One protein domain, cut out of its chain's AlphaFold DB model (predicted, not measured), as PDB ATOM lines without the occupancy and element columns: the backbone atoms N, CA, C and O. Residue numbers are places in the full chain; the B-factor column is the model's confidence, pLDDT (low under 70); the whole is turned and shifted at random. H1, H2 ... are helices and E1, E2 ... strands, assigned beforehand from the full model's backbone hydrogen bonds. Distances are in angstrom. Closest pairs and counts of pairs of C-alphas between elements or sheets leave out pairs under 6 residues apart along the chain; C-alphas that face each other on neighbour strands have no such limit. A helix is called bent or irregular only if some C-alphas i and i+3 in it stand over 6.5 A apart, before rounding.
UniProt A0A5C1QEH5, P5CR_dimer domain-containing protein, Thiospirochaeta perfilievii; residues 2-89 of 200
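Overview. This is residues 2 to 89 of the 200 residues of the protein "P5CR_dimer domain-containing protein" of Thiospirochaeta perfilievii (UniProt A0A5C1QEH5). A strongly twisted sheet of five strands makes the body, with H2 and H3 over one face at its E1-E2-E3 part, while its E4-E5 end curls round H4 on the opposite face; H1 is off the sheet, near edge strand E1. The printed part has 88 residues, in the order H1 E1 H2 E2 H3 E3 E4 H4 E5; the class is mixed, helices and strands. The mixed sheet runs E1 E2 E3 E4 E5, with E3 and E4 antiparallel and the other neighbours parallel. It is compact, radius of gyration of the C-alphas 12.7 A, spanning 35 by 24 by 22 A.

Along the chain. The strands are E1, residues 10 to 13, E2, 32 to 35, E3, 52 to 57 and 17.0 A long, E4, 65 to 69, and E5, 84 to 88, ending at C-alpha 88 (171.665, 140.565, 94.361). The helices are H1, 2 to 7, from C-alpha 2 (196.906, 158.477, 92.914), H2, 17 to 26 and 14.8 A long, H3, 42 to 48, and H4, 73 to 79, irregular, with C-alphas 74 and 77 7.0 A apart.

Arrangement. E3 pairs with E2 (N 33 and O 52, 2.9 A) over residues 52 to 55 and, as a hairpin, with E4 (N 57 and O 67, 2.9 A) over 56 to 57. E1 pairs with E2 (N 11 and O 32, 2.8 A), and E4 with E5 (N 66 and O 84, 2.9 A). E1-H2-E2, E2-H3-E3 and E4-H4-E5 are strand-helix-strand units, parallel neighbours joined through a helix, with right-handed crossovers. H2 and H3 touch, C-alphas of Glu 25 and Val 48 closest at 6.2 A. H4 comes closest to E5 at the C-alphas of Lys 76 and Pro 85, 5.7 A. Every O i to N i+4 pair is within hydrogen-bond range in H1, 5 of 6 in H2, 1 of 3 in H3 and 0 of 3 in H4; O i to N i+3 gives 3 of 4 in both H3 and H4.

Size, cuts and confidence. The C-alphas farthest apart, Gly 29 and Leu 62, are 35.8 A apart. The printed part has no cut, no link is long, and no printed residue is under 70 in pLDDT.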
ATOM      1  N   GLU A   2     197.171 158.023  94.295       78.25
ATOM      2  CA  GLU A   2     196.906 158.477  92.914       78.25
ATOM      3  C   GLU A   2     197.527 157.575  91.836       78.25
ATOM      4  O   GLU A   2     196.826 157.147  90.928       78.25
ATOM      5  N   LEU A   3     198.789 157.160  92.004       81.00
ATOM      6  CA  LEU A   3     199.454 156.235  91.072       81.00
ATOM      7  C   LEU A   3     198.756 154.863  90.962       81.00
ATOM      8  O   LEU A   3     198.773 154.241  89.905       81.00
ATOM      9  N   LEU A   4     198.160 154.372  92.057       84.94
ATOM     10  CA  LEU A   4     197.407 153.111  92.045       84.94
ATOM     11  C   LEU A   4     196.090 153.287  91.290       84.94
ATOM     12  O   LEU A   4     195.741 152.433  90.485       84.94
ATOM     13  N   ILE A   5     195.393 154.403  91.516       87.56
ATOM     14  CA  ILE A   5     194.149 154.746  90.813       87.56
ATOM     15  C   ILE A   5     194.410 154.867  89.311       87.56
ATOM     16  O   ILE A   5     193.679 154.293  88.509       87.56
ATOM     17  N   GLU A   6     195.476 155.567  88.925       87.81
ATOM     18  CA  GLU A   6     195.837 155.773  87.524       87.81
ATOM     19  C   GLU A   6     196.075 154.442  86.798       87.81
ATOM     20  O   GLU A   6     195.501 154.215  85.733       87.81
ATOM     21  N   LYS A   7     196.835 153.530  87.419       92.06
ATOM     22  CA  LYS A   7     197.239 152.242  86.834       92.06
ATOM     23  C   LYS A   7     196.210 151.111  86.947       92.06
ATOM     24  O   LYS A   7     196.494 150.019  86.466       92.06
ATOM     25  N   SER A   8     195.068 151.333  87.598       93.38
ATOM     26  CA  SER A   8     194.064 150.282  87.828       93.38
ATOM     27  C   SER A   8     192.805 150.511  87.004       93.38
ATOM     28  O   SER A   8     192.268 151.617  87.012       93.38
ATOM     29  N   ASP A   9     192.288 149.464  86.363       93.25
ATOM     30  CA  ASP A   9     190.970 149.483  85.705       93.25
ATOM     31  C   ASP A   9     189.833 149.255  86.714       93.25
ATOM     32  O   ASP A   9     188.745 149.815  86.591       93.25
ATOM     33  N   ILE A  10     190.115 148.465  87.757       94.88
ATOM     34  CA  ILE A  10     189.200 148.142  88.854       94.88
ATOM     35  C   ILE A  10     189.817 148.613  90.172       94.88
ATOM     36  O   ILE A  10     190.943 148.250  90.511       94.88
ATOM     37  N   ILE A  11     189.064 149.396  90.941       95.44
ATOM     38  CA  ILE A  11     189.470 149.940  92.239       95.44
ATOM     39  C   ILE A  11     188.574 149.326  93.312       95.44
ATOM     40  O   ILE A  11     187.422 149.720  93.469       95.44
ATOM     41  N   ILE A  12     189.108 148.366  94.068       94.62
ATOM     42  CA  ILE A  12     188.408 147.743  95.199       94.62
ATOM     43  C   ILE A  12     188.769 148.500  96.473       94.62
ATOM     44  O   ILE A  12     189.923 148.504  96.897       94.62
ATOM     45  N   SER A  13     187.779 149.137  97.089       94.31
ATOM     46  CA  SER A  13     187.983 150.007  98.240       94.31
ATOM     47  C   SER A  13     187.367 149.431  99.508       94.31
ATOM     48  O   SER A  13     186.150 149.302  99.619       94.31
ATOM     49  N   SER A  14     188.208 149.130 100.496       92.12
ATOM     50  CA  SER A  14     187.823 148.594 101.812       92.12
ATOM     51  C   SER A  14     188.118 149.565 102.964       92.12
ATOM     52  O   SER A  14     188.347 149.143 104.095       92.12
ATOM     53  N   VAL A  15     188.184 150.867 102.669       92.50
ATOM     54  CA  VAL A  15     188.389 151.934 103.665       92.50
ATOM     55  C   VAL A  15     187.053 152.492 104.172       92.50
ATOM     56  O   VAL A  15     185.980 152.053 103.755       92.50
ATOM     57  N   THR A  16     187.107 153.456 105.096       90.88
ATOM     58  CA  THR A  16     185.915 154.127 105.635       90.88
ATOM     59  C   THR A  16     185.101 154.812 104.535       90.88
ATOM     60  O   THR A  16     185.640 155.185 103.496       90.88
ATOM     61  N   ALA A  17     183.802 155.021 104.775       89.94
ATOM     62  CA  ALA A  17     182.927 155.714 103.827       89.94
ATOM     63  C   ALA A  17     183.478 157.094 103.447       89.94
ATOM     64  O   ALA A  17     183.551 157.414 102.271       89.94
ATOM     65  N   GLU A  18     183.941 157.871 104.430       90.06
ATOM     66  CA  GLU A  18     184.584 159.173 104.222       90.06
ATOM     67  C   GLU A  18     185.798 159.076 103.289       90.06
ATOM     68  O   GLU A  18     185.867 159.789 102.292       90.06
ATOM     69  N   ALA A  19     186.704 158.125 103.532       92.06
ATOM     70  CA  ALA A  19     187.854 157.920 102.659       92.06
ATOM     71  C   ALA A  19     187.439 157.441 101.253       92.06
ATOM     72  O   ALA A  19     188.065 157.822 100.266       92.06
ATOM     73  N   GLN A  20     186.367 156.649 101.131       93.75
ATOM     74  CA  GLN A  20     185.803 156.280  99.830       93.75
ATOM     75  C   GLN A  20     185.280 157.499  99.063       93.75
ATOM     76  O   GLN A  20     185.497 157.566  97.856       93.75
ATOM     77  N   LYS A  21     184.650 158.468  99.742       92.25
ATOM     78  CA  LYS A  21     184.208 159.725  99.116       92.25
ATOM     79  C   LYS A  21     185.388 160.488  98.521       92.25
ATOM     80  O   LYS A  21     185.359 160.809  97.339       92.25
ATOM     81  N   SER A  22     186.458 160.672  99.297       92.12
ATOM     82  CA  SER A  22     187.674 161.343  98.818       92.12
ATOM     83  C   SER A  22     188.332 160.609  97.650       92.12
ATOM     84  O   SER A  22     188.873 161.241  96.749       92.12
ATOM     85  N   ILE A  23     188.287 159.271  97.637       93.50
ATOM     86  CA  ILE A  23     188.786 158.488  96.502       93.50
ATOM     87  C   ILE A  23     187.930 158.753  95.258       93.50
ATOM     88  O   ILE A  23     188.489 159.031  94.204       93.50
ATOM     89  N   LEU A  24     186.599 158.701  95.368       94.31
ATOM     90  CA  LEU A  24     185.679 158.911  94.243       94.31
ATOM     91  C   LEU A  24     185.882 160.267  93.549       94.31
ATOM     92  O   LEU A  24     185.801 160.327  92.326       94.31
ATOM     93  N   GLU A  25     186.206 161.321  94.303       92.75
ATOM     94  CA  GLU A  25     186.461 162.673  93.775       92.75
ATOM     95  C   GLU A  25     187.725 162.774  92.904       92.75
ATOM     96  O   GLU A  25     187.815 163.648  92.041       92.75
ATOM     97  N   VAL A  26     188.710 161.892  93.110       92.62
ATOM     98  CA  VAL A  26     189.997 161.938  92.394       92.62
ATOM     99  C   VAL A  26     190.117 160.896  91.281       92.62
ATOM    100  O   VAL A  26     191.089 160.926  90.520       92.62
ATOM    101  N   ILE A  27     189.154 159.975  91.157       93.44
ATOM    102  CA  ILE A  27     189.136 159.000  90.060       93.44
ATOM    103  C   ILE A  27     188.871 159.733  88.743       93.44
ATOM    104  O   ILE A  27     187.880 160.441  88.581       93.44
ATOM    105  N   LYS A  28     189.754 159.512  87.767       88.62
ATOM    106  CA  LYS A  28     189.634 160.046  86.408       88.62
ATOM    107  C   LYS A  28     189.420 158.916  85.406       88.62
ATOM    108  O   LYS A  28     189.981 157.831  85.563       88.62
ATOM    109  N   GLY A  29     188.676 159.220  84.345       88.12
ATOM    110  CA  GLY A  29     188.400 158.289  83.252       88.12
ATOM    111  C   GLY A  29     187.368 157.216  83.600       88.12
ATOM    112  O   GLY A  29     186.730 157.255  84.655       88.12
ATOM    113  N   ASP A  30     187.211 156.270  82.679       91.69
ATOM    114  CA  ASP A  30     186.289 155.144  82.802       91.69
ATOM    115  C   ASP A  30     186.976 153.975  83.520       91.69
ATOM    116  O   ASP A  30     187.851 153.307  82.970       91.69
ATOM    117  N   LYS A  31     186.643 153.804  84.796       95.25
ATOM    118  CA  LYS A  31     187.164 152.793  85.718       95.25
ATOM    119  C   LYS A  31     185.987 152.213  86.503       95.25
ATOM    120  O   LYS A  31     184.913 152.809  86.592       95.25
ATOM    121  N   HIS A  32     186.186 151.051  87.113       96.50
ATOM    122  CA  HIS A  32     185.182 150.427  87.972       96.50
ATOM    123  C   HIS A  32     185.554 150.588  89.442       96.50
ATOM    124  O   HIS A  32     186.496 149.964  89.929       96.50
ATOM    125  N   PHE A  33     184.799 151.404  90.173       96.62
ATOM    126  CA  PHE A  33     184.940 151.528  91.618       96.62
ATOM    127  C   PHE A  33     184.034 150.535  92.353       96.62
ATOM    128  O   PHE A  33     182.816 150.512  92.173       96.62
ATOM    129  N   ILE A  34     184.625 149.729  93.228       96.44
ATOM    130  CA  ILE A  34     183.929 148.730  94.034       96.44
ATOM    131  C   ILE A  34     184.039 149.130  95.503       96.44
ATOM    132  O   ILE A  34     185.124 149.105  96.087       96.44
ATOM    133  N   SER A  35     182.906 149.457  96.121       95.75
ATOM    134  CA  SER A  35     182.836 149.688  97.562       95.75
ATOM    135  C   SER A  35     182.691 148.362  98.300       95.75
ATOM    136  O   SER A  35     181.685 147.666  98.153       95.75
ATOM    137  N   VAL A  36     183.674 148.048  99.142       93.00
ATOM    138  CA  VAL A  36     183.606 146.980 100.144       93.00
ATOM    139  C   VAL A  36     183.132 147.567 101.471       93.00
ATOM    140  O   VAL A  36     183.827 147.552 102.485       93.00
ATOM    141  N   SER A  37     181.959 148.198 101.447       81.12
ATOM    142  CA  SER A  37     181.334 148.770 102.636       81.12
ATOM    143  C   SER A  37     179.816 148.745 102.516       81.12
ATOM    144  O   SER A  37     179.259 148.794 101.419       81.12
ATOM    145  N   ASN A  38     179.131 148.728 103.660       78.88
ATOM    146  CA  ASN A  38     177.675 148.843 103.693       78.88
ATOM    147  C   ASN A  38     177.175 150.293 103.815       78.88
ATOM    148  O   ASN A  38     176.000 150.526 104.083       78.88
ATOM    149  N   ALA A  39     178.077 151.270 103.693       80.75
ATOM    150  CA  ALA A  39     177.815 152.651 104.089       80.75
ATOM    151  C   ALA A  39     177.405 153.568 102.928       80.75
ATOM    152  O   ALA A  39     176.730 154.566 103.172       80.75
ATOM    153  N   LEU A  40     177.784 153.236 101.690       90.50
ATOM    154  CA  LEU A  40     177.495 154.039 100.503       90.50
ATOM    155  C   LEU A  40     176.582 153.279  99.541       90.50
ATOM    156  O   LEU A  40     176.840 152.125  99.205       90.50
ATOM    157  N   LEU A  41     175.527 153.952  99.082       93.75
ATOM    158  CA  LEU A  41     174.646 153.433  98.034       93.75
ATOM    159  C   LEU A  41     175.230 153.739  96.655       93.75
ATOM    160  O   LEU A  41     175.887 154.766  96.470       93.75
ATOM    161  N   ILE A  42     174.914 152.904  95.667       95.06
ATOM    162  CA  ILE A  42     175.294 153.099  94.258       95.06
ATOM    163  C   ILE A  42     174.872 154.484  93.779       95.06
ATOM    164  O   ILE A  42     175.687 155.214  93.216       95.06
ATOM    165  N   LYS A  43     173.626 154.882  94.067       94.00
ATOM    166  CA  LYS A  43     173.106 156.204  93.685       94.00
ATOM    167  C   LYS A  43     173.915 157.363  94.267       94.00
ATOM    168  O   LYS A  43     173.979 158.413  93.649       94.00
ATOM    169  N   GLU A  44     174.489 157.186  95.457       92.69
ATOM    170  CA  GLU A  44     175.265 158.226  96.130       92.69
ATOM    171  C   GLU A  44     176.647 158.317  95.489       92.69
ATOM    172  O   GLU A  44     177.052 159.393  95.067       92.69
ATOM    173  N   MET A  45     177.323 157.180  95.297       94.75
ATOM    174  CA  MET A  45     178.621 157.145  94.613       94.75
ATOM    175  C   MET A  45     178.535 157.693  93.178       94.75
ATOM    176  O   MET A  45     179.415 158.434  92.750       94.75
ATOM    177  N   SER A  46     177.438 157.399  92.472       94.50
ATOM    178  CA  SER A  46     177.203 157.846  91.089       94.50
ATOM    179  C   SER A  46     176.981 159.359  90.953       94.50
ATOM    180  O   SER A  46     177.050 159.883  89.847       94.50
ATOM    181  N   LYS A  47     176.701 160.086  92.049       94.12
ATOM    182  CA  LYS A  47     176.621 161.560  92.019       94.12
ATOM    183  C   LYS A  47     177.993 162.214  91.879       94.12
ATOM    184  O   LYS A  47     178.076 163.325  91.369       94.12
ATOM    185  N   VAL A  48     179.037 161.550  92.375       93.50
ATOM    186  CA  VAL A  48     180.403 162.088  92.420       93.50
ATOM    187  C   VAL A  48     181.266 161.504  91.318       93.50
ATOM    188  O   VAL A  48     182.004 162.236  90.666       93.50
ATOM    189  N   TYR A  49     181.149 160.200  91.080       94.62
ATOM    190  CA  TYR A  49     181.914 159.519  90.051       94.62
ATOM    191  C   TYR A  49     181.004 159.104  88.885       94.62
ATOM    192  O   TYR A  49     180.107 158.288  89.092       94.62
ATOM    193  N   PRO A  50     181.224 159.626  87.661       91.75
ATOM    194  CA  PRO A  50     180.381 159.314  86.505       91.75
ATOM    195  C   PRO A  50     180.654 157.933  85.891       91.75
ATOM    196  O   PRO A  50     179.913 157.511  85.005       91.75
ATOM    197  N   GLY A  51     181.726 157.252  86.306       93.56
ATOM    198  CA  GLY A  51     182.042 155.907  85.834       93.56
ATOM    199  C   GLY A  51     181.283 154.819  86.587       93.56
ATOM    200  O   GLY A  51     180.344 155.062  87.350       93.56
ATOM    201  N   ARG A  52     181.695 153.569  86.373       96.12
ATOM    202  CA  ARG A  52     180.999 152.408  86.927       96.12
ATOM    203  C   ARG A  52     181.250 152.273  88.428       96.12
ATOM    204  O   ARG A  52     182.396 152.219  88.870       96.12
ATOM    205  N   VAL A  53     180.178 152.112  89.204       96.62
ATOM    206  CA  VAL A  53     180.248 151.838  90.648       96.62
ATOM    207  C   VAL A  53     179.472 150.578  91.019       96.62
ATOM    208  O   VAL A  53     178.445 150.258  90.421       96.62
ATOM    209  N   SER A  54     179.949 149.834  92.012       96.69
ATOM    210  CA  SER A  54     179.255 148.649  92.539       96.69
ATOM    211  C   SER A  54     179.541 148.453  94.021       96.69
ATOM    212  O   SER A  54     180.533 148.967  94.540       96.69
ATOM    213  N   ARG A  55     178.683 147.695  94.710       96.81
ATOM    214  CA  ARG A  55     178.935 147.272  96.093       96.81
ATOM    215  C   ARG A  55     179.266 145.791  96.120       96.81
ATOM    216  O   ARG A  55     178.637 144.985  95.430       96.81
ATOM    217  N   VAL A  56     180.240 145.449  96.951       95.88
ATOM    218  CA  VAL A  56     180.605 144.071  97.255       95.88
ATOM    219  C   VAL A  56     180.703 143.908  98.762       95.88
ATOM    220  O   VAL A  56     181.219 144.777  99.454       95.88
ATOM    221  N   MET A  57     180.200 142.798  99.289       95.06
ATOM    222  CA  MET A  57     180.308 142.484 100.708       95.06
ATOM    223  C   MET A  57     180.800 141.046 100.877       95.06
ATOM    224  O   MET A  57     180.000 140.116 100.745       95.06
ATOM    225  N   PRO A  58     182.107 140.839 101.113       92.62
ATOM    226  CA  PRO A  58     182.643 139.532 101.451       92.62
ATOM    227  C   PRO A  58     182.301 139.165 102.896       92.62
ATOM    228  O   PRO A  58     181.915 140.012 103.697       92.62
ATOM    229  N   THR A  59     182.483 137.896 103.247       91.12
ATOM    230  CA  THR A  59     182.335 137.404 104.621       91.12
ATOM    231  C   THR A  59     183.663 136.888 105.158       91.12
ATOM    232  O   THR A  59     184.515 136.419 104.405       91.12
ATOM    233  N   VAL A  60     183.831 136.966 106.478       89.06
ATOM    234  CA  VAL A  60     184.985 136.396 107.192       89.06
ATOM    235  C   VAL A  60     184.862 134.884 107.394       89.06
ATOM    236  O   VAL A  60     185.837 134.231 107.757       89.06
ATOM    237  N   ALA A  61     183.671 134.314 107.182       85.62
ATOM    238  CA  ALA A  61     183.468 132.874 107.277       85.62
ATOM    239  C   ALA A  61     184.063 132.145 106.067       85.62
ATOM    240  O   ALA A  61     183.769 132.470 104.915       85.62
ATOM    241  N   LEU A  62     184.855 131.104 106.339       80.81
ATOM    242  CA  LEU A  62     185.400 130.223 105.308       80.81
ATOM    243  C   LEU A  62     184.264 129.554 104.524       80.81
ATOM    244  O   LEU A  62     183.349 128.987 105.118       80.81
ATOM    245  N   GLY A  63     184.324 129.622 103.192       80.00
ATOM    246  CA  GLY A  63     183.312 129.019 102.315       80.00
ATOM    247  C   GLY A  63     181.942 129.707 102.345       80.00
ATOM    248  O   GLY A  63     180.972 129.144 101.846       80.00
ATOM    249  N   GLY A  64     181.844 130.907 102.928       89.00
ATOM    250  CA  GLY A  64     180.607 131.682 102.941       89.00
ATOM    251  C   GLY A  64     180.296 132.358 101.600       89.00
ATOM    252  O   GLY A  64     180.868 132.030 100.560       89.00
ATOM    253  N   TYR A  65     179.373 133.320 101.622       94.81
ATOM    254  CA  TYR A  65     178.934 134.048 100.431       94.81
ATOM    255  C   TYR A  65     179.540 135.449 100.364       94.81
ATOM    256  O   TYR A  65     179.575 136.155 101.372       94.81
ATOM    257  N   THR A  66     179.957 135.868  99.168       95.00
ATOM    258  CA  THR A  66     180.209 137.281  98.856       95.00
ATOM    259  C   THR A  66     179.012 137.838  98.108       95.00
ATOM    260  O   THR A  66     178.615 137.303  97.075       95.00
ATOM    261  N   LEU A  67     178.445 138.931  98.606       96.69
ATOM    262  CA  LEU A  67     177.377 139.642  97.913       96.69
ATOM    263  C   LEU A  67     177.966 140.596  96.890       96.69
ATOM    264  O   LEU A  67     178.924 141.307  97.189       96.69
ATOM    265  N   ILE A  68     177.360 140.643  95.714       96.69
ATOM    266  CA  ILE A  68     177.714 141.549  94.630       96.69
ATOM    267  C   ILE A  68     176.426 142.208  94.142       96.69
ATOM    268  O   ILE A  68     175.416 141.535  93.941       96.69
ATOM    269  N   THR A  69     176.423 143.526  93.968       97.00
ATOM    270  CA  THR A  69     175.251 144.212  93.407       97.00
ATOM    271  C   THR A  69     175.037 143.847  91.944       97.00
ATOM    272  O   THR A  69     175.997 143.733  91.185       97.00
ATOM    273  N   LYS A  70     173.773 143.720  91.538       95.69
ATOM    274  CA  LYS A  70     173.368 143.539  90.139       95.69
ATOM    275  C   LYS A  70     174.020 144.563  89.207       95.69
ATOM    276  O   LYS A  70     174.148 145.732  89.567       95.69
ATOM    277  N   GLY A  71     174.413 144.114  88.014       92.69
ATOM    278  CA  GLY A  71     175.185 144.911  87.060       92.69
ATOM    279  C   GLY A  71     176.700 144.836  87.274       92.69
ATOM    280  O   GLY A  71     177.429 145.613  86.660       92.69
ATOM    281  N   ALA A  72     177.172 143.936  88.142       95.12
ATOM    282  CA  ALA A  72     178.580 143.634  88.403       95.12
ATOM    283  C   ALA A  72     178.858 142.118  88.338       95.12
ATOM    284  O   ALA A  72     179.585 141.545  89.140       95.12
ATOM    285  N   GLU A  73     178.215 141.421  87.406       95.56
ATOM    286  CA  GLU A  73     178.329 139.970  87.240       95.56
ATOM    287  C   GLU A  73     179.734 139.535  86.784       95.56
ATOM    288  O   GLU A  73     180.202 138.459  87.149       95.56
ATOM    289  N   ASP A  74     180.416 140.383  86.020       94.62
ATOM    290  CA  ASP A  74     181.773 140.188  85.496       94.62
ATOM    291  C   ASP A  74     182.845 140.111  86.594       94.62
ATOM    292  O   ASP A  74     183.859 139.443  86.415       94.62
ATOM    293  N   ILE A  75     182.616 140.724  87.759       94.00
ATOM    294  CA  ILE A  75     183.578 140.687  88.873       94.00
ATOM    295  C   ILE A  75     183.421 139.448  89.765       94.00
ATOM    296  O   ILE A  75     184.194 139.276  90.708       94.00
ATOM    297  N   LYS A  76     182.463 138.549  89.486       94.62
ATOM    298  CA  LYS A  76     182.267 137.314  90.270       94.62
ATOM    299  C   LYS A  76     183.536 136.468  90.348       94.62
ATOM    300  O   LYS A  76     183.854 135.963  91.423       94.62
ATOM    301  N   ASP A  77     184.279 136.360  89.252       92.62
ATOM    302  CA  ASP A  77     185.482 135.522  89.172       92.62
ATOM    303  C   ASP A  77     186.634 136.033  90.048       92.62
ATOM    304  O   ASP A  77     187.512 135.264  90.449       92.62
ATOM    305  N   ILE A  78     186.617 137.320  90.406       91.50
ATOM    306  CA  ILE A  78     187.570 137.896  91.360       91.50
ATOM    307  C   ILE A  78     187.309 137.323  92.761       91.50
ATOM    308  O   ILE A  78     188.248 136.978  93.478       91.50
ATOM    309  N   PHE A  79     186.036 137.180  93.141       90.12
ATOM    310  CA  PHE A  79     185.630 136.764  94.486       90.12
ATOM    311  C   PHE A  79     185.416 135.252  94.630       90.12
ATOM    312  O   PHE A  79     185.524 134.739  95.744       90.12
ATOM    313  N   SER A  80     185.197 134.521  93.530       90.88
ATOM    314  CA  SER A  80     185.019 133.058  93.527       90.88
ATOM    315  C   SER A  80     186.219 132.283  94.078       90.88
ATOM    316  O   SER A  80     186.077 131.151  94.533       90.88
ATOM    317  N   LYS A  81     187.404 132.901  94.092       84.31
ATOM    318  CA  LYS A  81     188.623 132.327  94.679       84.31
ATOM    319  C   LYS A  81     188.625 132.312  96.210       84.31
ATOM    320  O   LYS A  81     189.457 131.630  96.798       84.31
ATOM    321  N   ILE A  82     187.749 133.092  96.844       82.19
ATOM    322  CA  ILE A  82     187.739 133.317  98.298       82.19
ATOM    323  C   ILE A  82     186.434 132.799  98.917       82.19
ATOM    324  O   ILE A  82     186.427 132.310 100.045       82.19
ATOM    325  N   SER A  83     185.321 132.906  98.193       89.00
ATOM    326  CA  SER A  83     183.985 132.576  98.688       89.00
ATOM    327  C   SER A  83     183.037 132.241  97.529       89.00
ATOM    328  O   SER A  83     183.446 132.197  96.371       89.00
ATOM    329  N   THR A  84     181.752 132.033  97.825       94.25
ATOM    330  CA  THR A  84     180.708 131.865  96.804       94.25
ATOM    331  C   THR A  84     180.084 133.221  96.443       94.25
ATOM    332  O   THR A  84     179.302 133.757  97.234       94.25
ATOM    333  N   PRO A  85     180.378 133.820  95.273       95.12
ATOM    334  CA  PRO A  85     179.790 135.095  94.885       95.12
ATOM    335  C   PRO A  85     178.335 134.923  94.438       95.12
ATOM    336  O   PRO A  85     178.031 134.107  93.562       95.12
ATOM    337  N   ILE A  86     177.441 135.751  94.976       96.50
ATOM    338  CA  ILE A  86     176.041 135.846  94.548       96.50
ATOM    339  C   ILE A  86     175.685 137.277  94.176       96.50
ATOM    340  O   ILE A  86     176.113 138.233  94.821       96.50
ATOM    341  N   VAL A  87     174.896 137.407  93.114       97.31
ATOM    342  CA  VAL A  87     174.470 138.700  92.584       97.31
ATOM    343  C   VAL A  87     173.067 139.002  93.073       97.31
ATOM    344  O   VAL A  87     172.181 138.154  92.971       97.31
ATOM    345  N   VAL A  88     172.884 140.192  93.639       97.31
ATOM    346  CA  VAL A  88     171.665 140.565  94.361       97.31
ATOM    347  C   VAL A  88     171.264 142.001  94.038       97.31
ATOM    348  O   VAL A  88     172.099 142.841  93.693       97.31
ATOM    349  N   GLU A  89     169.970 142.294  94.134       97.12
ATOM    350  CA  GLU A  89     169.467 143.661  93.985       97.12
ATOM    351  C   GLU A  89     169.961 144.535  95.149       97.12
ATOM    352  O   GLU A  89     170.025 144.083  96.293       97.12
TER     353      GLU A  89